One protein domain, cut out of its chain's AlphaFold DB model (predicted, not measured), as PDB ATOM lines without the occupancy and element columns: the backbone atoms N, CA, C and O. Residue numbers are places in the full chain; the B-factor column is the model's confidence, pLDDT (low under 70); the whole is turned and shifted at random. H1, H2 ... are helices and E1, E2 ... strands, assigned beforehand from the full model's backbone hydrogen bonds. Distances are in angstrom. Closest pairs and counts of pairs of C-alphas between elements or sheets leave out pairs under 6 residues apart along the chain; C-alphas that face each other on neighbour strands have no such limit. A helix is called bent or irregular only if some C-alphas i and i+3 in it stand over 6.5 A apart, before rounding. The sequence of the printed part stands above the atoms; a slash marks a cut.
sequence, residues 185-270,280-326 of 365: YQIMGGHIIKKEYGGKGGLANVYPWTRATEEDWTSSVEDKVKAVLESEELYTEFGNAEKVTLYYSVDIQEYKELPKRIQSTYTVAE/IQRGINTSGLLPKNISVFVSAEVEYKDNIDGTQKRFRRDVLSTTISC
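This is residues 185 to 270 and 280 to 326 of the 365 residues of an uncharacterized protein of Pseudoalteromonas sp. BSi20495 (UniProt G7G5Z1). A long, narrow, twisted sheet of three strands, E3, E4 and E5, lies lengthwise in a rod-shaped whole, with the bent helix H1 laid over one of its faces. The small hairpin of E1 and E2 sits beside H1a near one end of that sheet, the short helix H2 grazes the sheet farther along, and residues 264 to 270 and 280 to 285 stick out. The printed part has 133 residues, with two named helices and five named strands in the order E1 E2 H1 H2 E3 E4 E5; the large sheet has the order E3 - E4 - E5, antiparallel throughout, and the class is mixed, helices and strands. It is a loose rod with a radius of gyration of the C-alphas of 20.0 A, spanning 70 by 33 by 26 A.

E3 is residues 243 to 254, 34.6 A from first to last C-alpha. E4, residues 291 to 305, measures 41.2 A, and E5, residues 312 to 325, 39.4 A, ending with C-alpha 325 at (363.045, 332.673, 199.976). By its hydrogen bonds H1 was assigned as one helix, residues 211 to 230, but it is bent: C-alphas 220 and 223 are 6.7 A apart. Its arms are H1a, residues 211 to 220, 13.9 A, and H1b, residues 223 to 230, 10.1 A. H2 is residues 232 to 238, 9.8 A. E1, residues 187 to 191, 12.5 A, begins with C-alpha 187 at (347.009, 331.947, 196.063), and E2 is residues 206 to 210, 12.4 A.

Across E3 and E4, N 249 and O 297 are 2.8 A apart, within hydrogen-bond range. In the hairpin of E4 and E5, N 296 and O 322 are 2.8 A apart, also within range. H1a and H1b are on the same face of this sheet, their lines at a steep tilt of 37 degrees, only just past shallow. H1b runs along the strands, at 2 degrees to E4 on the local plane, at a height over the sheet of 9.2 A; its closest C-alphas to E5 are Val 225 and Leu 320, 7.4 A. H1a is over E5; its closest C-alphas are Trp 217 and Ile 324, 7.2 A. H2 only grazes the sheet with residues 234 to 238; the closest C-alphas of H2 and E4 are Phe 238 and Val 302, 7.4 A. In the hairpin of E1 and E2, antiparallel, N 190 and O 207 are 2.8 A apart. The closest C-alphas of E1 and H1a are Gly 190 and Glu 214, 6.3 A; E1 and E2 are apart from E3, E4 and E5. In H1a, H1b and H2 every O i to N i+4 pair is within hydrogen-bond range.

The two C-alphas farthest apart, Ala 269 and Ile 308, are 71.2 A apart. Residues 271 to 279 are not printed, with 20.5 A between C-alphas 270 and 280 across the cut. The link from E1 to E2 is long, 14 residues. Mean pLDDT of the printed part is 76.6; residues 255 to 270 and 280 to 290 are under 70.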
ATOM      1  N   TYR A 185     348.345 326.515 191.808       71.38
ATOM      2  CA  TYR A 185     348.521 327.961 191.878       71.38
ATOM      3  C   TYR A 185     347.425 328.655 192.692       71.38
ATOM      4  O   TYR A 185     347.069 329.801 192.418       71.38
ATOM      5  N   GLN A 186     346.855 327.966 193.680       88.50
ATOM      6  CA  GLN A 186     345.914 328.590 194.600       88.50
ATOM      7  C   GLN A 186     346.680 329.573 195.500       88.50
ATOM      8  O   GLN A 186     347.383 329.172 196.430       88.50
ATOM      9  N   ILE A 187     346.575 330.865 195.177       89.81
ATOM     10  CA  ILE A 187     347.009 331.947 196.063       89.81
ATOM     11  C   ILE A 187     346.010 332.002 197.216       89.81
ATOM     12  O   ILE A 187     344.798 332.051 197.001       89.81
ATOM     13  N   MET A 188     346.521 331.988 198.438       93.31
ATOM     14  CA  MET A 188     345.736 332.095 199.660       93.31
ATOM     15  C   MET A 188     346.238 333.255 200.517       93.31
ATOM     16  O   MET A 188     347.371 333.711 200.365       93.31
ATOM     17  N   GLY A 189     345.374 333.750 201.405       93.75
ATOM     18  CA  GLY A 189     345.773 334.685 202.451       93.75
ATOM     19  C   GLY A 189     346.472 333.931 203.577       93.75
ATOM     20  O   GLY A 189     345.810 333.393 204.464       93.75
ATOM     21  N   GLY A 190     347.795 333.866 203.510       93.62
ATOM     22  CA  GLY A 190     348.636 333.267 204.530       93.62
ATOM     23  C   GLY A 190     348.814 334.174 205.730       93.62
ATOM     24  O   GLY A 190     349.001 335.378 205.566       93.62
ATOM     25  N   HIS A 191     348.740 333.614 206.933       94.06
ATOM     26  CA  HIS A 191     348.944 334.402 208.144       94.06
ATOM     27  C   HIS A 191     350.433 334.470 208.473       94.06
ATOM     28  O   HIS A 191     351.089 333.439 208.552       94.06
ATOM     29  N   ILE A 192     350.951 335.674 208.719       92.06
ATOM     30  CA  ILE A 192     352.335 335.857 209.174       92.06
ATOM     31  C   ILE A 192     352.484 335.257 210.578       92.06
ATOM     32  O   ILE A 192     353.433 334.544 210.868       92.06
ATOM     33  N   ILE A 193     351.520 335.510 211.457       90.94
ATOM     34  CA  ILE A 193     351.436 334.903 212.782       90.94
ATOM     35  C   ILE A 193     350.116 334.142 212.847       90.94
ATOM     36  O   ILE A 193     349.045 334.742 212.706       90.94
ATOM     37  N   LYS A 194     350.158 332.825 213.074       91.06
ATOM     38  CA  LYS A 194     348.932 332.041 213.262       91.06
ATOM     39  C   LYS A 194     348.170 332.462 214.512       91.06
ATOM     40  O   LYS A 194     348.729 332.901 215.518       91.06
ATOM     41  N   LYS A 195     346.853 332.254 214.462       89.44
ATOM     42  CA  LYS A 195     345.929 332.518 215.574       89.44
ATOM     43  C   LYS A 195     346.315 331.767 216.853       89.44
ATOM     44  O   LYS A 195     346.148 332.307 217.941       89.44
ATOM     45  N   GLU A 196     346.861 330.558 216.720       88.00
ATOM     46  CA  GLU A 196     347.343 329.749 217.850       88.00
ATOM     47  C   GLU A 196     348.532 330.386 218.591       88.00
ATOM     48  O   GLU A 196     348.700 330.153 219.784       88.00
ATOM     49  N   TYR A 197     349.273 331.280 217.928       84.75
ATOM     50  CA  TYR A 197     350.361 332.075 218.510       84.75
ATOM     51  C   TYR A 197     349.947 333.528 218.804       84.75
ATOM     52  O   TYR A 197     350.792 334.409 218.932       84.75
ATOM     53  N   GLY A 198     348.640 333.809 218.889       87.44
ATOM     54  CA  GLY A 198     348.114 335.149 219.176       87.44
ATOM     55  C   GLY A 198     348.002 336.073 217.959       87.44
ATOM     56  O   GLY A 198     347.663 337.250 218.105       87.44
ATOM     57  N   GLY A 199     348.234 335.556 216.752       90.25
ATOM     58  CA  GLY A 199     348.035 336.303 215.517       90.25
ATOM     59  C   GLY A 199     346.586 336.758 215.341       90.25
ATOM     60  O   GLY A 199     345.640 335.977 215.469       90.25
ATOM     61  N   LYS A 200     346.392 338.042 215.032       91.62
ATOM     62  CA  LYS A 200     345.064 338.614 214.760       91.62
ATOM     63  C   LYS A 200     344.713 338.429 213.284       91.62
ATOM     64  O   LYS A 200     345.578 338.585 212.432       91.62
ATOM     65  N   GLY A 201     343.447 338.175 212.957       90.50
ATOM     66  CA  GLY A 201     342.970 338.032 211.568       90.50
ATOM     67  C   GLY A 201     342.889 339.343 210.768       90.50
ATOM     68  O   GLY A 201     342.033 339.476 209.901       90.50
ATOM     69  N   GLY A 202     343.705 340.348 211.100       90.75
ATOM     70  CA  GLY A 202     343.722 341.633 210.400       90.75
ATOM     71  C   GLY A 202     344.548 341.572 209.115       90.75
ATOM     72  O   GLY A 202     345.488 340.789 209.025       90.75
ATOM     73  N   LEU A 203     344.258 342.455 208.153       88.56
ATOM     74  CA  LEU A 203     344.983 342.532 206.872       88.56
ATOM     75  C   LEU A 203     346.497 342.753 207.035       88.56
ATOM     76  O   LEU A 203     347.267 342.325 206.188       88.56
ATOM     77  N   ALA A 204     346.933 343.370 208.138       87.88
ATOM     78  CA  ALA A 204     348.354 343.530 208.457       87.88
ATOM     79  C   ALA A 204     349.076 342.195 208.732       87.88
ATOM     80  O   ALA A 204     350.295 342.125 208.624       87.88
ATOM     81  N   ASN A 205     348.330 341.147 209.088       93.06
ATOM     82  CA  ASN A 205     348.845 339.816 209.399       93.06
ATOM     83  C   ASN A 205     348.578 338.806 208.273       93.06
ATOM     84  O   ASN A 205     348.874 337.630 208.443       93.06
ATOM     85  N   VAL A 206     347.988 339.225 207.150       92.81
ATOM     86  CA  VAL A 206     347.627 338.327 206.048       92.81
ATOM     87  C   VAL A 206     348.365 338.756 204.787       92.81
ATOM     88  O   VAL A 206     348.187 339.878 204.317       92.81
ATOM     89  N   TYR A 207     349.166 337.857 204.217       91.62
ATOM     90  CA  TYR A 207     349.892 338.087 202.970       91.62
ATOM     91  C   TYR A 207     349.445 337.098 201.886       91.62
ATOM     92  O   TYR A 207     349.230 335.921 202.178       91.62
ATOM     93  N   PRO A 208     349.289 337.536 200.625       90.94
ATOM     94  CA  PRO A 208     349.019 336.614 199.532       90.94
ATOM     95  C   PRO A 208     350.264 335.760 199.250       90.94
ATOM     96  O   PRO A 208     351.287 336.282 198.808       90.94
ATOM     97  N   TRP A 209     350.171 334.446 199.452       93.81
ATOM     98  CA  TRP A 209     351.205 333.490 199.042       93.81
ATOM     99  C   TRP A 209     350.603 332.156 198.584       93.81
ATOM    100  O   TRP A 209     349.393 331.941 198.676       93.81
ATOM    101  N   THR A 210     351.419 331.265 198.018       91.25
ATOM    102  CA  THR A 210     350.939 329.953 197.557       91.25
ATOM    103  C   THR A 210     350.814 328.974 198.720       91.25
ATOM    104  O   THR A 210     351.423 329.149 199.775       91.25
ATOM    105  N   ARG A 211     350.074 327.882 198.511       91.00
ATOM    106  CA  ARG A 211     350.041 326.763 199.461       91.00
ATOM    107  C   ARG A 211     351.431 326.176 199.748       91.00
ATOM    108  O   ARG A 211     351.699 325.805 200.881       91.00
ATOM    109  N   ALA A 212     352.318 326.128 198.751       89.56
ATOM    110  CA  ALA A 212     353.693 325.673 198.952       89.56
ATOM    111  C   ALA A 212     354.470 326.616 199.887       89.56
ATOM    112  O   ALA A 212     355.186 326.152 200.769       89.56
ATOM    113  N   THR A 213     354.277 327.935 199.750       89.62
ATOM    114  CA  THR A 213     354.849 328.923 200.677       89.62
ATOM    115  C   THR A 213     354.270 328.790 202.086       89.62
ATOM    116  O   THR A 213     355.024 328.901 203.041       89.62
ATOM    117  N   GLU A 214     352.974 328.500 202.237       93.00
ATOM    118  CA  GLU A 214     352.352 328.227 203.547       93.00
ATOM    119  C   GLU A 214     352.958 326.987 204.231       93.00
ATOM    120  O   GLU A 214     353.202 326.989 205.438       93.00
ATOM    121  N   GLU A 215     353.197 325.914 203.473       91.62
ATOM    122  CA  GLU A 215     353.793 324.673 203.984       91.62
ATOM    123  C   GLU A 215     355.269 324.873 204.376       91.62
ATOM    124  O   GLU A 215     355.695 324.415 205.443       91.62
ATOM    125  N   ASP A 216     356.038 325.620 203.575       91.25
ATOM    126  CA  ASP A 216     357.412 326.005 203.921       91.25
ATOM    127  C   ASP A 216     357.441 326.957 205.127       91.25
ATOM    128  O   ASP A 216     358.220 326.756 206.049       91.25
ATOM    129  N   TRP A 217     356.529 327.931 205.201       90.50
ATOM    130  CA  TRP A 217     356.381 328.810 206.365       90.50
ATOM    131  C   TRP A 217     356.108 328.030 207.649       90.50
ATOM    132  O   TRP A 217     356.798 328.216 208.657       90.50
ATOM    133  N   THR A 218     355.143 327.109 207.588       91.81
ATOM    134  CA  THR A 218     354.769 326.273 208.730       91.81
ATOM    135  C   THR A 218     355.968 325.452 209.207       91.81
ATOM    136  O   THR A 218     356.327 325.507 210.379       91.81
ATOM    137  N   SER A 219     356.648 324.750 208.299       92.06
ATOM    138  CA  SER A 219     357.756 323.857 208.667       92.06
ATOM    139  C   SER A 219     359.059 324.585 209.027       92.06
ATOM    140  O   SER A 219     359.791 324.172 209.931       92.06
ATOM    141  N   SER A 220     359.372 325.690 208.349       89.44
ATOM    142  CA  SER A 220     360.633 326.415 208.527       89.44
ATOM    143  C   SER A 220     360.605 327.411 209.681       89.44
ATOM    144  O   SER A 220     361.676 327.672 210.244       89.44
ATOM    145  N   VAL A 221     359.435 327.952 210.040       88.94
ATOM    146  CA  VAL A 221     359.279 328.954 211.106       88.94
ATOM    147  C   VAL A 221     358.442 328.408 212.250       88.94
ATOM    148  O   VAL A 221     358.946 328.285 213.362       88.94
ATOM    149  N   GLU A 222     357.180 328.083 211.998       89.38
ATOM    150  CA  GLU A 222     356.204 327.867 213.070       89.38
ATOM    151  C   GLU A 222     356.487 326.603 213.865       89.38
ATOM    152  O   GLU A 222     356.497 326.653 215.091       89.38
ATOM    153  N   ASP A 223     356.832 325.505 213.194       91.31
ATOM    154  CA  ASP A 223     357.219 324.259 213.852       91.31
ATOM    155  C   ASP A 223     358.476 324.450 214.711       91.31
ATOM    156  O   ASP A 223     358.584 323.870 215.789       91.31
ATOM    157  N   LYS A 224     359.410 325.318 214.297       89.81
ATOM    158  CA  LYS A 224     360.609 325.630 215.093       89.81
ATOM    159  C   LYS A 224     360.286 326.513 216.288       89.81
ATOM    160  O   LYS A 224     360.793 326.266 217.375       89.81
ATOM    161  N   VAL A 225     359.445 327.528 216.107       86.38
ATOM    162  CA  VAL A 225     358.966 328.376 217.206       86.38
ATOM    163  C   VAL A 225     358.206 327.528 218.219       86.38
ATOM    164  O   VAL A 225     358.452 327.639 219.417       86.38
ATOM    165  N   LYS A 226     357.334 326.640 217.741       89.88
ATOM    166  CA  LYS A 226     356.600 325.684 218.562       89.88
ATOM    167  C   LYS A 226     357.545 324.749 219.304       89.88
ATOM    168  O   LYS A 226     357.414 324.624 220.513       89.88
ATOM    169  N   ALA A 227     358.532 324.174 218.620       90.19
ATOM    170  CA  ALA A 227     359.533 323.318 219.248       90.19
ATOM    171  C   ALA A 227     360.322 324.054 220.336       90.19
ATOM    172  O   ALA A 227     360.625 323.457 221.361       90.19
ATOM    173  N   VAL A 228     360.625 325.344 220.154       85.75
ATOM    174  CA  VAL A 228     361.268 326.143 221.204       85.75
ATOM    175  C   VAL A 228     360.304 326.428 222.357       85.75
ATOM    176  O   VAL A 228     360.691 326.295 223.508       85.75
ATOM    177  N   LEU A 229     359.044 326.766 222.083       83.81
ATOM    178  CA  LEU A 229     358.028 326.969 223.123       83.81
ATOM    179  C   LEU A 229     357.748 325.710 223.952       83.81
ATOM    180  O   LEU A 229     357.439 325.804 225.141       83.81
ATOM    181  N   GLU A 230     357.831 324.549 223.313       87.62
ATOM    182  CA  GLU A 230     357.639 323.236 223.921       87.62
ATOM    183  C   GLU A 230     358.941 322.663 224.497       87.62
ATOM    184  O   GLU A 230     358.889 321.654 225.202       87.62
ATOM    185  N   SER A 231     360.105 323.278 224.240       88.31
ATOM    186  CA  SER A 231     361.368 322.748 224.739       88.31
ATOM    187  C   SER A 231     361.448 322.906 226.256       88.31
ATOM    188  O   SER A 231     361.306 323.992 226.825       88.31
ATOM    189  N   GLU A 232     361.735 321.797 226.938       82.19
ATOM    190  CA  GLU A 232     362.059 321.825 228.366       82.19
ATOM    191  C   GLU A 232     363.336 322.632 228.637       82.19
ATOM    192  O   GLU A 232     363.544 323.086 229.760       82.19
ATOM    193  N   GLU A 233     364.172 322.869 227.620       81.69
ATOM    194  CA  GLU A 233     365.380 323.695 227.715       81.69
ATOM    195  C   GLU A 233     365.063 325.127 228.153       81.69
ATOM    196  O   GLU A 233     365.733 325.646 229.042       81.69
ATOM    197  N   LEU A 234     363.993 325.745 227.633       75.94
ATOM    198  CA  LEU A 234     363.577 327.064 228.118       75.94
ATOM    199  C   LEU A 234     363.154 327.002 229.592       75.94
ATOM    200  O   LEU A 234     363.522 327.861 230.389       75.94
ATOM    201  N   TYR A 235     362.408 325.977 229.991       75.56
ATOM    202  CA  TYR A 235     361.951 325.858 231.378       75.56
ATOM    203  C   TYR A 235     363.078 325.511 232.357       75.56
ATOM    204  O   TYR A 235     363.048 325.943 233.508       75.56
ATOM    205  N   THR A 236     364.078 324.752 231.918       81.19
ATOM    206  CA  THR A 236     365.229 324.369 232.745       81.19
ATOM    207  C   THR A 236     366.250 325.497 232.855       81.19
ATOM    208  O   THR A 236     366.757 325.731 233.950       81.19
ATOM    209  N   GLU A 237     366.507 326.241 231.775       76.31
ATOM    210  CA  GLU A 237     367.430 327.386 231.777       76.31
ATOM    211  C   GLU A 237     366.849 328.587 232.540       76.31
ATOM    212  O   GLU A 237     367.570 329.255 233.282       76.31
ATOM    213  N   PHE A 238     365.540 328.841 232.413       71.69
ATOM    214  CA  PHE A 238     364.888 330.006 233.024       71.69
ATOM    215  C   PHE A 238     364.136 329.716 234.334       71.69
ATOM    216  O   PHE A 238     363.596 330.635 234.953       71.69
ATOM    217  N   GLY A 239     364.127 328.464 234.799       74.38
ATOM    218  CA  GLY A 239     363.532 328.069 236.077       74.38
ATOM    219  C   GLY A 239     362.046 328.435 236.200       74.38
ATOM    220  O   GLY A 239     361.272 328.334 235.251       74.38
ATOM    221  N   ASN A 240     361.629 328.879 237.391       74.38
ATOM    222  CA  ASN A 240     360.262 329.339 237.679       74.38
ATOM    223  C   ASN A 240     359.952 330.712 237.037       74.38
ATOM    224  O   ASN A 240     359.446 331.608 237.716       74.38
ATOM    225  N   ALA A 241     360.271 330.906 235.755       75.75
ATOM    226  CA  ALA A 241     359.919 332.116 235.025       75.75
ATOM    227  C   ALA A 241     358.401 332.341 235.092       75.75
ATOM    228  O   ALA A 241     357.600 331.455 234.785       75.75
ATOM    229  N   GLU A 242     358.014 333.535 235.536       79.50
ATOM    230  CA  GLU A 242     356.610 333.900 235.743       79.50
ATOM    231  C   GLU A 242     355.940 334.235 234.402       79.50
ATOM    232  O   GLU A 242     354.746 333.988 234.221       79.50
ATOM    233  N   LYS A 243     356.727 334.768 233.453       82.50
ATOM    234  CA  LYS A 243     356.287 335.170 232.117       82.50
ATOM    235  C   LYS A 243     357.422 334.997 231.100       82.50
ATOM    236  O   LYS A 243     358.515 335.540 231.262       82.50
ATOM    237  N   VAL A 244     357.134 334.283 230.015       78.50
ATOM    238  CA  VAL A 244     357.969 334.256 228.807       78.50
ATOM    239  C   VAL A 244     357.235 335.040 227.728       78.50
ATOM    240  O   VAL A 244     356.086 334.731 227.415       78.50
ATOM    241  N   THR A 245     357.892 336.060 227.180       83.12
ATOM    242  CA  THR A 245     357.356 336.902 226.107       83.12
ATOM    243  C   THR A 245     358.137 336.616 224.837       83.12
ATOM    244  O   THR A 245     359.361 336.736 224.809       83.12
ATOM    245  N   LEU A 246     357.445 336.235 223.770       78.62
ATOM    246  CA  LEU A 246     358.067 336.085 222.459       78.62
ATOM    247  C   LEU A 246     357.808 337.331 221.625       78.62
ATOM    248  O   LEU A 246     356.662 337.738 221.457       78.62
ATOM    249  N   TYR A 247     358.880 337.888 221.075       84.06
ATOM    250  CA  TYR A 247     358.835 338.976 220.114       84.06
ATOM    251  C   TYR A 247     359.202 338.442 218.740       84.06
ATOM    252  O   TYR A 247     360.269 337.851 218.545       84.06
ATOM    253  N   TYR A 248     358.325 338.701 217.781       80.44
ATOM    254  CA  TYR A 248     358.527 338.367 216.381       80.44
ATOM    255  C   TYR A 248     358.773 339.660 215.618       80.44
ATOM    256  O   TYR A 248     357.967 340.581 215.681       80.44
ATOM    257  N   SER A 249     359.875 339.710 214.882       82.88
ATOM    258  CA  SER A 249     360.151 340.747 213.900       82.88
ATOM    259  C   SER A 249     360.201 340.088 212.534       82.88
ATOM    260  O   SER A 249     361.065 339.252 212.266       82.88
ATOM    261  N   VAL A 250     359.280 340.474 211.660       80.25
ATOM    262  CA  VAL A 250     359.229 339.980 210.284       80.25
ATOM    263  C   VAL A 250     359.703 341.092 209.360       80.25
ATOM    264  O   VAL A 250     359.058 342.129 209.237       80.25
ATOM    265  N   ASP A 251     360.849 340.874 208.723       84.81
ATOM    266  CA  ASP A 251     361.375 341.741 207.678       84.81
ATOM    267  C   ASP A 251     360.961 341.184 206.311       84.81
ATOM    268  O   ASP A 251     361.448 340.148 205.847       84.81
ATOM    269  N   ILE A 252     360.013 341.870 205.677       80.44
ATOM    270  CA  ILE A 252     359.512 341.519 204.352       80.44
ATOM    271  C   ILE A 252     360.297 342.320 203.317       80.44
ATOM    272  O   ILE A 252     360.089 343.524 203.135       80.44
ATOM    273  N   GLN A 253     361.173 341.637 202.580       81.44
ATOM    274  CA  GLN A 253     361.892 342.242 201.466       81.44
ATOM    275  C   GLN A 253     361.024 342.206 200.206       81.44
ATOM    276  O   GLN A 253     360.969 341.212 199.479       81.44
ATOM    277  N   GLU A 254     360.352 343.322 199.940       78.38
ATOM    278  CA  GLU A 254     359.592 343.547 198.708       78.38
ATOM    279  C   GLU A 254     360.526 343.675 197.489       78.38
ATOM    280  O   GLU A 254     361.663 344.156 197.587       78.38
ATOM    281  N   TYR A 255     360.050 343.277 196.303       66.19
ATOM    282  CA  TYR A 255     360.768 343.575 195.062       66.19
ATOM    283  C   TYR A 255     360.836 345.090 194.860       66.19
ATOM    284  O   TYR A 255     359.834 345.741 194.582       66.19
ATOM    285  N   LYS A 256     362.047 345.649 194.950       56.44
ATOM    286  CA  LYS A 256     362.281 347.088 194.759       56.44
ATOM    287  C   LYS A 256     361.948 347.575 193.348       56.44
ATOM    288  O   LYS A 256     361.621 348.742 193.180       56.44
ATOM    289  N   GLU A 257     362.026 346.697 192.348       51.41
ATOM    290  CA  GLU A 257     361.753 347.037 190.954       51.41
ATOM    291  C   GLU A 257     361.207 345.815 190.210       51.41
ATOM    292  O   GLU A 257     361.940 344.881 189.877       51.41
ATOM    293  N   LEU A 258     359.913 345.828 189.902       50.16
ATOM    294  CA  LEU A 258     359.450 345.128 188.712       50.16
ATOM    295  C   LEU A 258     359.825 345.987 187.497       50.16
ATOM    296  O   LEU A 258     359.689 347.212 187.558       50.16
ATOM    297  N   PRO A 259     360.305 345.395 186.388       41.38
ATOM    298  CA  PRO A 259     360.642 346.160 185.195       41.38
ATOM    299  C   PRO A 259     359.457 347.048 184.785       41.38
ATOM    300  O   PRO A 259     358.333 346.557 184.666       41.38
ATOM    301  N   LYS A 260     359.722 348.344 184.535       47.75
ATOM    302  CA  LYS A 260     358.748 349.417 184.194       47.75
ATOM    303  C   LYS A 260     357.712 349.052 183.118       47.75
ATOM    304  O   LYS A 260     356.702 349.727 182.970       47.75
ATOM    305  N   ARG A 261     357.933 347.964 182.379       40.56
ATOM    306  CA  ARG A 261     357.054 347.430 181.338       40.56
ATOM    307  C   ARG A 261     355.721 346.855 181.854       40.56
ATOM    308  O   ARG A 261     354.917 346.436 181.032       40.56
ATOM    309  N   ILE A 262     355.492 346.811 183.172       41.84
ATOM    310  CA  ILE A 262     354.259 346.278 183.797       41.84
ATOM    311  C   ILE A 262     353.255 347.389 184.190       41.84
ATOM    312  O   ILE A 262     352.161 347.097 184.660       41.84
ATOM    313  N   GLN A 263     353.546 348.668 183.938       34.41
ATOM    314  CA  GLN A 263     352.536 349.722 184.100       34.41
ATOM    315  C   GLN A 263     351.609 349.763 182.875       34.41
ATOM    316  O   GLN A 263     351.884 350.461 181.903       34.41
ATOM    317  N   SER A 264     350.506 349.012 182.904       34.50
ATOM    318  CA  SER A 264     349.355 349.346 182.062       34.50
ATOM    319  C   SER A 264     348.690 350.596 182.640       34.50
ATOM    320  O   SER A 264     348.227 350.618 183.779       34.50
ATOM    321  N   THR A 265     348.700 351.673 181.861       28.78
ATOM    322  CA  THR A 265     348.012 352.922 182.174       28.78
ATOM    323  C   THR A 265     346.505 352.701 182.123       28.78
ATOM    324  O   THR A 265     345.934 352.511 181.054       28.78
ATOM    325  N   TYR A 266     345.849 352.762 183.280       30.03
ATOM    326  CA  TYR A 266     344.420 353.044 183.362       30.03
ATOM    327  C   TYR A 266     344.265 354.478 183.856       30.03
ATOM    328  O   TYR A 266     344.567 354.789 185.007       30.03
ATOM    329  N   THR A 267     343.836 355.368 182.967       30.75
ATOM    330  CA  THR A 267     343.375 356.709 183.321       30.75
ATOM    331  C   THR A 267     342.014 356.576 183.996       30.75
ATOM    332  O   THR A 267     341.039 356.179 183.365       30.75
ATOM    333  N   VAL A 268     341.951 356.883 185.291       30.73
ATOM    334  CA  VAL A 268     340.705 356.925 186.062       30.73
ATOM    335  C   VAL A 268     340.298 358.387 186.200       30.73
ATOM    336  O   VAL A 268     341.013 359.170 186.822       30.73
ATOM    337  N   ALA A 269     339.177 358.750 185.576       31.38
ATOM    338  CA  ALA A 269     338.503 360.020 185.813       31.38
ATOM    339  C   ALA A 269     337.820 360.010 187.194       31.38
ATOM    340  O   ALA A 269     337.417 358.960 187.693       31.38
ATOM    341  N   GLU A 270     337.756 361.199 187.786       41.81
ATOM    342  CA  GLU A 270     337.318 361.545 189.142       41.81
ATOM    343  C   GLU A 270     335.930 360.992 189.525       41.81
ATOM    344  O   GLU A 270     335.133 360.711 188.645       41.81
ATOM    345  N   ILE A 280     337.763 344.494 198.271       39.69
ATOM    346  CA  ILE A 280     337.574 343.064 197.966       39.69
ATOM    347  C   ILE A 280     337.010 342.865 196.544       39.69
ATOM    348  O   ILE A 280     337.290 341.854 195.909       39.69
ATOM    349  N   GLN A 281     336.261 343.836 196.003       36.75
ATOM    350  CA  GLN A 281     335.650 343.729 194.667       36.75
ATOM    351  C   GLN A 281     336.502 344.281 193.520       36.75
ATOM    352  O   GLN A 281     336.309 343.889 192.370       36.75
ATOM    353  N   ARG A 282     337.445 345.188 193.785       35.72
ATOM    354  CA  ARG A 282     338.354 345.676 192.746       35.72
ATOM    355  C   ARG A 282     339.609 344.835 192.800       35.72
ATOM    356  O   ARG A 282     340.366 344.957 193.753       35.72
ATOM    357  N   GLY A 283     339.806 343.997 191.783       40.62
ATOM    358  CA  GLY A 283     341.030 343.235 191.563       40.62
ATOM    359  C   GLY A 283     342.244 344.152 191.632       40.62
ATOM    360  O   GLY A 283     342.641 344.762 190.640       40.62
ATOM    361  N   ILE A 284     342.815 344.274 192.827       37.84
ATOM    362  CA  ILE A 284     344.108 344.898 193.023       37.84
ATOM    363  C   ILE A 284     345.058 344.037 192.210       37.84
ATOM    364  O   ILE A 284     345.136 342.823 192.399       37.84
ATOM    365  N   ASN A 285     345.742 344.665 191.261       42.41
ATOM    366  CA  ASN A 285     346.785 344.035 190.476       42.41
ATOM    367  C   ASN A 285     347.988 343.758 191.403       42.41
ATOM    368  O   ASN A 285     348.988 344.470 191.388       42.41
ATOM    369  N   THR A 286     347.861 342.749 192.268       44.81
ATOM    370  CA  THR A 286     348.857 342.329 193.268       44.81
ATOM    371  C   THR A 286     350.052 341.616 192.646       44.81
ATOM    372  O   THR A 286     351.014 341.314 193.347       44.81
ATOM    373  N   SER A 287     350.063 341.440 191.317       44.03
ATOM    374  CA  SER A 287     351.229 340.957 190.566       44.03
ATOM    375  C   SER A 287     352.487 341.814 190.793       44.03
ATOM    376  O   SER A 287     353.595 341.376 190.487       44.03
ATOM    377  N   GLY A 288     352.307 343.010 191.368       50.00
ATOM    378  CA  GLY A 288     353.339 343.951 191.777       50.00
ATOM    379  C   GLY A 288     354.121 343.629 193.062       50.00
ATOM    380  O   GLY A 288     355.233 344.121 193.220       50.00
ATOM    381  N   LEU A 289     353.536 342.880 194.003       58.03
ATOM    382  CA  LEU A 289     353.898 342.979 195.431       58.03
ATOM    383  C   LEU A 289     354.123 341.626 196.110       58.03
ATOM    384  O   LEU A 289     353.831 341.450 197.288       58.03
ATOM    385  N   LEU A 290     354.628 340.643 195.374       66.44
ATOM    386  CA  LEU A 290     355.028 339.393 196.011       66.44
ATOM    387  C   LEU A 290     356.334 339.627 196.778       66.44
ATOM    388  O   LEU A 290     357.224 340.306 196.266       66.44
ATOM    389  N   PRO A 291     356.482 339.118 198.003       71.50
ATOM    390  CA  PRO A 291     357.720 339.289 198.742       71.50
ATOM    391  C   PRO A 291     358.810 338.429 198.091       71.50
ATOM    392  O   PRO A 291     358.555 337.301 197.673       71.50
ATOM    393  N   LYS A 292     360.030 338.961 197.966       78.56
ATOM    394  CA  LYS A 292     361.172 338.192 197.448       78.56
ATOM    395  C   LYS A 292     361.676 337.231 198.517       78.56
ATOM    396  O   LYS A 292     361.867 336.047 198.257       78.56
ATOM    397  N   ASN A 293     361.898 337.784 199.702       79.88
ATOM    398  CA  ASN A 293     362.316 337.063 200.887       79.88
ATOM    399  C   ASN A 293     361.450 337.530 202.051       79.88
ATOM    400  O   ASN A 293     361.179 338.728 202.182       79.88
ATOM    401  N   ILE A 294     361.070 336.590 202.903       78.88
ATOM    402  CA  ILE A 294     360.487 336.877 204.204       78.88
ATOM    403  C   ILE A 294     361.512 336.413 205.231       78.88
ATOM    404  O   ILE A 294     361.770 335.216 205.379       78.88
ATOM    405  N   SER A 295     362.154 337.367 205.892       83.12
ATOM    406  CA  SER A 295     363.082 337.098 206.983       83.12
ATOM    407  C   SER A 295     362.333 337.220 208.299       83.12
ATOM    408  O   SER A 295     361.684 338.228 208.566       83.12
ATOM    409  N   VAL A 296     362.418 336.189 209.129       78.69
ATOM    410  CA  VAL A 296     361.782 336.144 210.443       78.69
ATOM    411  C   VAL A 296     362.859 336.065 211.497       78.69
ATOM    412  O   VAL A 296     363.681 335.145 211.508       78.69
ATOM    413  N   PHE A 297     362.813 337.027 212.403       83.44
ATOM    414  CA  PHE A 297     363.620 337.066 213.603       83.44
ATOM    415  C   PHE A 297     362.686 336.866 214.788       83.44
ATOM    416  O   PHE A 297     361.776 337.660 215.016       83.44
ATOM    417  N   VAL A 298     362.900 335.791 215.533       79.19
ATOM    418  CA  VAL A 298     362.177 335.511 216.769       79.19
ATOM    419  C   VAL A 298     363.157 335.678 217.913       79.19
ATOM    420  O   VAL A 298     364.151 334.955 218.012       79.19
ATOM    421  N   SER A 299     362.874 336.643 218.779       81.88
ATOM    422  CA  SER A 299     363.608 336.849 220.024       81.88
ATOM    423  C   SER A 299     362.683 336.564 221.197       81.88
ATOM    424  O   SER A 299     361.560 337.061 221.226       81.88
ATOM    425  N   ALA A 300     363.145 335.785 222.167       77.56
ATOM    426  CA  ALA A 300     362.444 335.611 223.429       77.56
ATOM    427  C   ALA A 300     362.986 336.613 224.445       77.56
ATOM    428  O   ALA A 300     364.199 336.776 224.585       77.56
ATOM    429  N   GLU A 301     362.091 337.266 225.173       83.12
ATOM    430  CA  GLU A 301     362.419 337.941 226.420       83.12
ATOM    431  C   GLU A 301     361.772 337.170 227.560       83.12
ATOM    432  O   GLU A 301     360.558 336.960 227.599       83.12
ATOM    433  N   VAL A 302     362.600 336.738 228.495       80.00
ATOM    434  CA  VAL A 302     362.141 336.063 229.696       80.00
ATOM    435  C   VAL A 302     362.201 337.050 230.843       80.00
ATOM    436  O   VAL A 302     363.239 337.671 231.090       80.00
ATOM    437  N   GLU A 303     361.075 337.192 231.535       82.94
ATOM    438  CA  GLU A 303     360.978 337.989 232.745       82.94
ATOM    439  C   GLU A 303     360.837 337.046 233.940       82.94
ATOM    440  O   GLU A 303     359.911 336.233 234.028       82.94
ATOM    441  N   TYR A 304     361.790 337.136 234.864       83.25
ATOM    442  CA  TYR A 304     361.805 336.326 236.074       83.25
ATOM    443  C   TYR A 304     362.065 337.204 237.294       83.25
ATOM    444  O   TYR A 304     362.733 338.239 237.218       83.25
ATOM    445  N   LYS A 305     361.515 336.789 238.435       83.12
ATOM    446  CA  LYS A 305     361.875 337.353 239.735       83.12
ATOM    447  C   LYS A 305     363.046 336.561 240.285       83.12
ATOM    448  O   LYS A 305     362.967 335.338 240.391       83.12
ATOM    449  N   ASP A 306     364.133 337.247 240.602       79.19
ATOM    450  CA  ASP A 306     365.264 336.627 241.274       79.19
ATOM    451  C   ASP A 306     364.854 336.269 242.710       79.19
ATOM    452  O   ASP A 306     364.344 337.102 243.460       79.19
ATOM    453  N   ASN A 307     365.050 335.007 243.090       81.00
ATOM    454  CA  ASN A 307     364.671 334.513 244.412       81.00
ATOM    455  C   ASN A 307     365.534 335.104 245.537       81.00
ATOM    456  O   ASN A 307     365.141 335.022 246.699       81.00
ATOM    457  N   ILE A 308     366.711 335.652 245.217       83.81
ATOM    458  CA  ILE A 308     367.657 336.150 246.221       83.81
ATOM    459  C   ILE A 308     367.242 337.535 246.725       83.81
ATOM    460  O   ILE A 308     367.280 337.784 247.927       83.81
ATOM    461  N   ASP A 309     366.845 338.432 245.824       90.81
ATOM    462  CA  ASP A 309     366.569 339.838 246.146       90.81
ATOM    463  C   ASP A 309     365.149 340.296 245.766       90.81
ATOM    464  O   ASP A 309     364.764 341.428 246.062       90.81
ATOM    465  N   GLY A 310     364.350 339.428 245.135       88.38
ATOM    466  CA  GLY A 310     363.006 339.748 244.653       88.38
ATOM    467  C   GLY A 310     362.990 340.705 243.459       88.38
ATOM    468  O   GLY A 310     361.915 341.168 243.070       88.38
ATOM    469  N   THR A 311     364.148 341.031 242.877       89.88
ATOM    470  CA  THR A 311     364.230 341.948 241.741       89.88
ATOM    471  C   THR A 311     363.727 341.282 240.470       89.88
ATOM    472  O   THR A 311     363.971 340.106 240.199       89.88
ATOM    473  N   GLN A 312     362.995 342.052 239.670       89.12
ATOM    474  CA  GLN A 312     362.536 341.616 238.360       89.12
ATOM    475  C   GLN A 312     363.680 341.805 237.359       89.12
ATOM    476  O   GLN A 312     364.134 342.927 237.127       89.12
ATOM    477  N   LYS A 313     364.163 340.705 236.782       86.50
ATOM    478  CA  LYS A 313     365.212 340.705 235.761       86.50
ATOM    479  C   LYS A 313     364.606 340.332 234.415       86.50
ATOM    480  O   LYS A 313     363.740 339.462 234.326       86.50
ATOM    481  N   ARG A 314     365.087 340.997 233.365       87.44
ATOM    482  CA  ARG A 314     364.738 340.693 231.976       87.44
ATOM    483  C   ARG A 314     365.960 340.209 231.233       87.44
ATOM    484  O   ARG A 314     367.014 340.844 231.278       87.44
ATOM    485  N   PHE A 315     365.804 339.092 230.545       85.00
ATOM    486  CA  PHE A 315     366.829 338.531 229.686       85.00
ATOM    487  C   PHE A 315     366.265 338.361 228.284       85.00
ATOM    488  O   PHE A 315     365.252 337.690 228.107       85.00
ATOM    489  N   ARG A 316     366.922 338.966 227.291       85.88
ATOM    490  CA  ARG A 316     366.552 338.834 225.881       85.88
ATOM    491  C   ARG A 316     367.554 337.935 225.169       85.88
ATOM    492  O   ARG A 316     368.756 338.182 225.245       85.88
ATOM    493  N   ARG A 317     367.053 336.933 224.448       83.25
ATOM    494  CA  ARG A 317     367.846 336.017 223.626       83.25
ATOM    495  C   ARG A 317     367.224 335.880 222.247       83.25
ATOM    496  O   ARG A 317     366.010 335.736 222.113       83.25
ATOM    497  N   ASP A 318     368.072 335.873 221.231       86.44
ATOM    498  CA  ASP A 318     367.649 335.516 219.885       86.44
ATOM    499  C   ASP A 318     367.465 334.000 219.823       86.44
ATOM    500  O   ASP A 318     368.389 333.232 220.099       86.44
ATOM    501  N   VAL A 319     366.239 333.580 219.524       82.62
ATOM    502  CA  VAL A 319     365.823 332.176 219.561       82.62
ATOM    503  C   VAL A 319     365.874 331.563 218.171       82.62
ATOM    504  O   VAL A 319     366.338 330.439 217.997       82.62
ATOM    505  N   LEU A 320     365.405 332.305 217.170       85.12
ATOM    506  CA  LEU A 320     365.344 331.833 215.799       85.12
ATOM    507  C   LEU A 320     365.620 332.988 214.842       85.12
ATOM    508  O   LEU A 320     365.029 334.059 214.942       85.12
ATOM    509  N   SER A 321     366.489 332.737 213.871       87.81
ATOM    510  CA  SER A 321     366.652 333.586 212.697       87.81
ATOM    511  C   SER A 321     366.533 332.693 211.477       87.81
ATOM    512  O   SER A 321     367.321 331.761 211.294       87.81
ATOM    513  N   THR A 322     365.504 332.920 210.669       84.75
ATOM    514  CA  THR A 322     365.291 332.157 209.442       84.75
ATOM    515  C   THR A 322     364.849 333.078 208.319       84.75
ATOM    516  O   THR A 322     364.237 334.118 208.540       84.75
ATOM    517  N   THR A 323     365.228 332.743 207.093       84.44
ATOM    518  CA  THR A 323     364.823 333.491 205.906       84.44
ATOM    519  C   THR A 323     364.226 332.514 204.925       84.44
ATOM    520  O   THR A 323     364.911 331.605 204.459       84.44
ATOM    521  N   ILE A 324     362.956 332.730 204.616       80.00
ATOM    522  CA  ILE A 324     362.251 331.991 203.586       80.00
ATOM    523  C   ILE A 324     362.387 332.790 202.304       80.00
ATOM    524  O   ILE A 324     361.915 333.925 202.180       80.00
ATOM    525  N   SER A 325     363.086 332.196 201.348       79.75
ATOM    526  CA  SER A 325     363.045 332.673 199.976       79.75
ATOM    527  C   SER A 325     361.675 332.314 199.412       79.75
ATOM    528  O   SER A 325     361.202 331.199 199.621       79.75
ATOM    529  N   CYS A 326     361.054 333.210 198.650       76.00
ATOM    530  CA  CYS A 326     359.873 332.895 197.845       76.00
ATOM    531  C   CYS A 326     360.287 332.719 196.368       76.00
ATOM    532  O   CYS A 326     359.916 333.540 195.525       76.00
TER     533      CYS A 326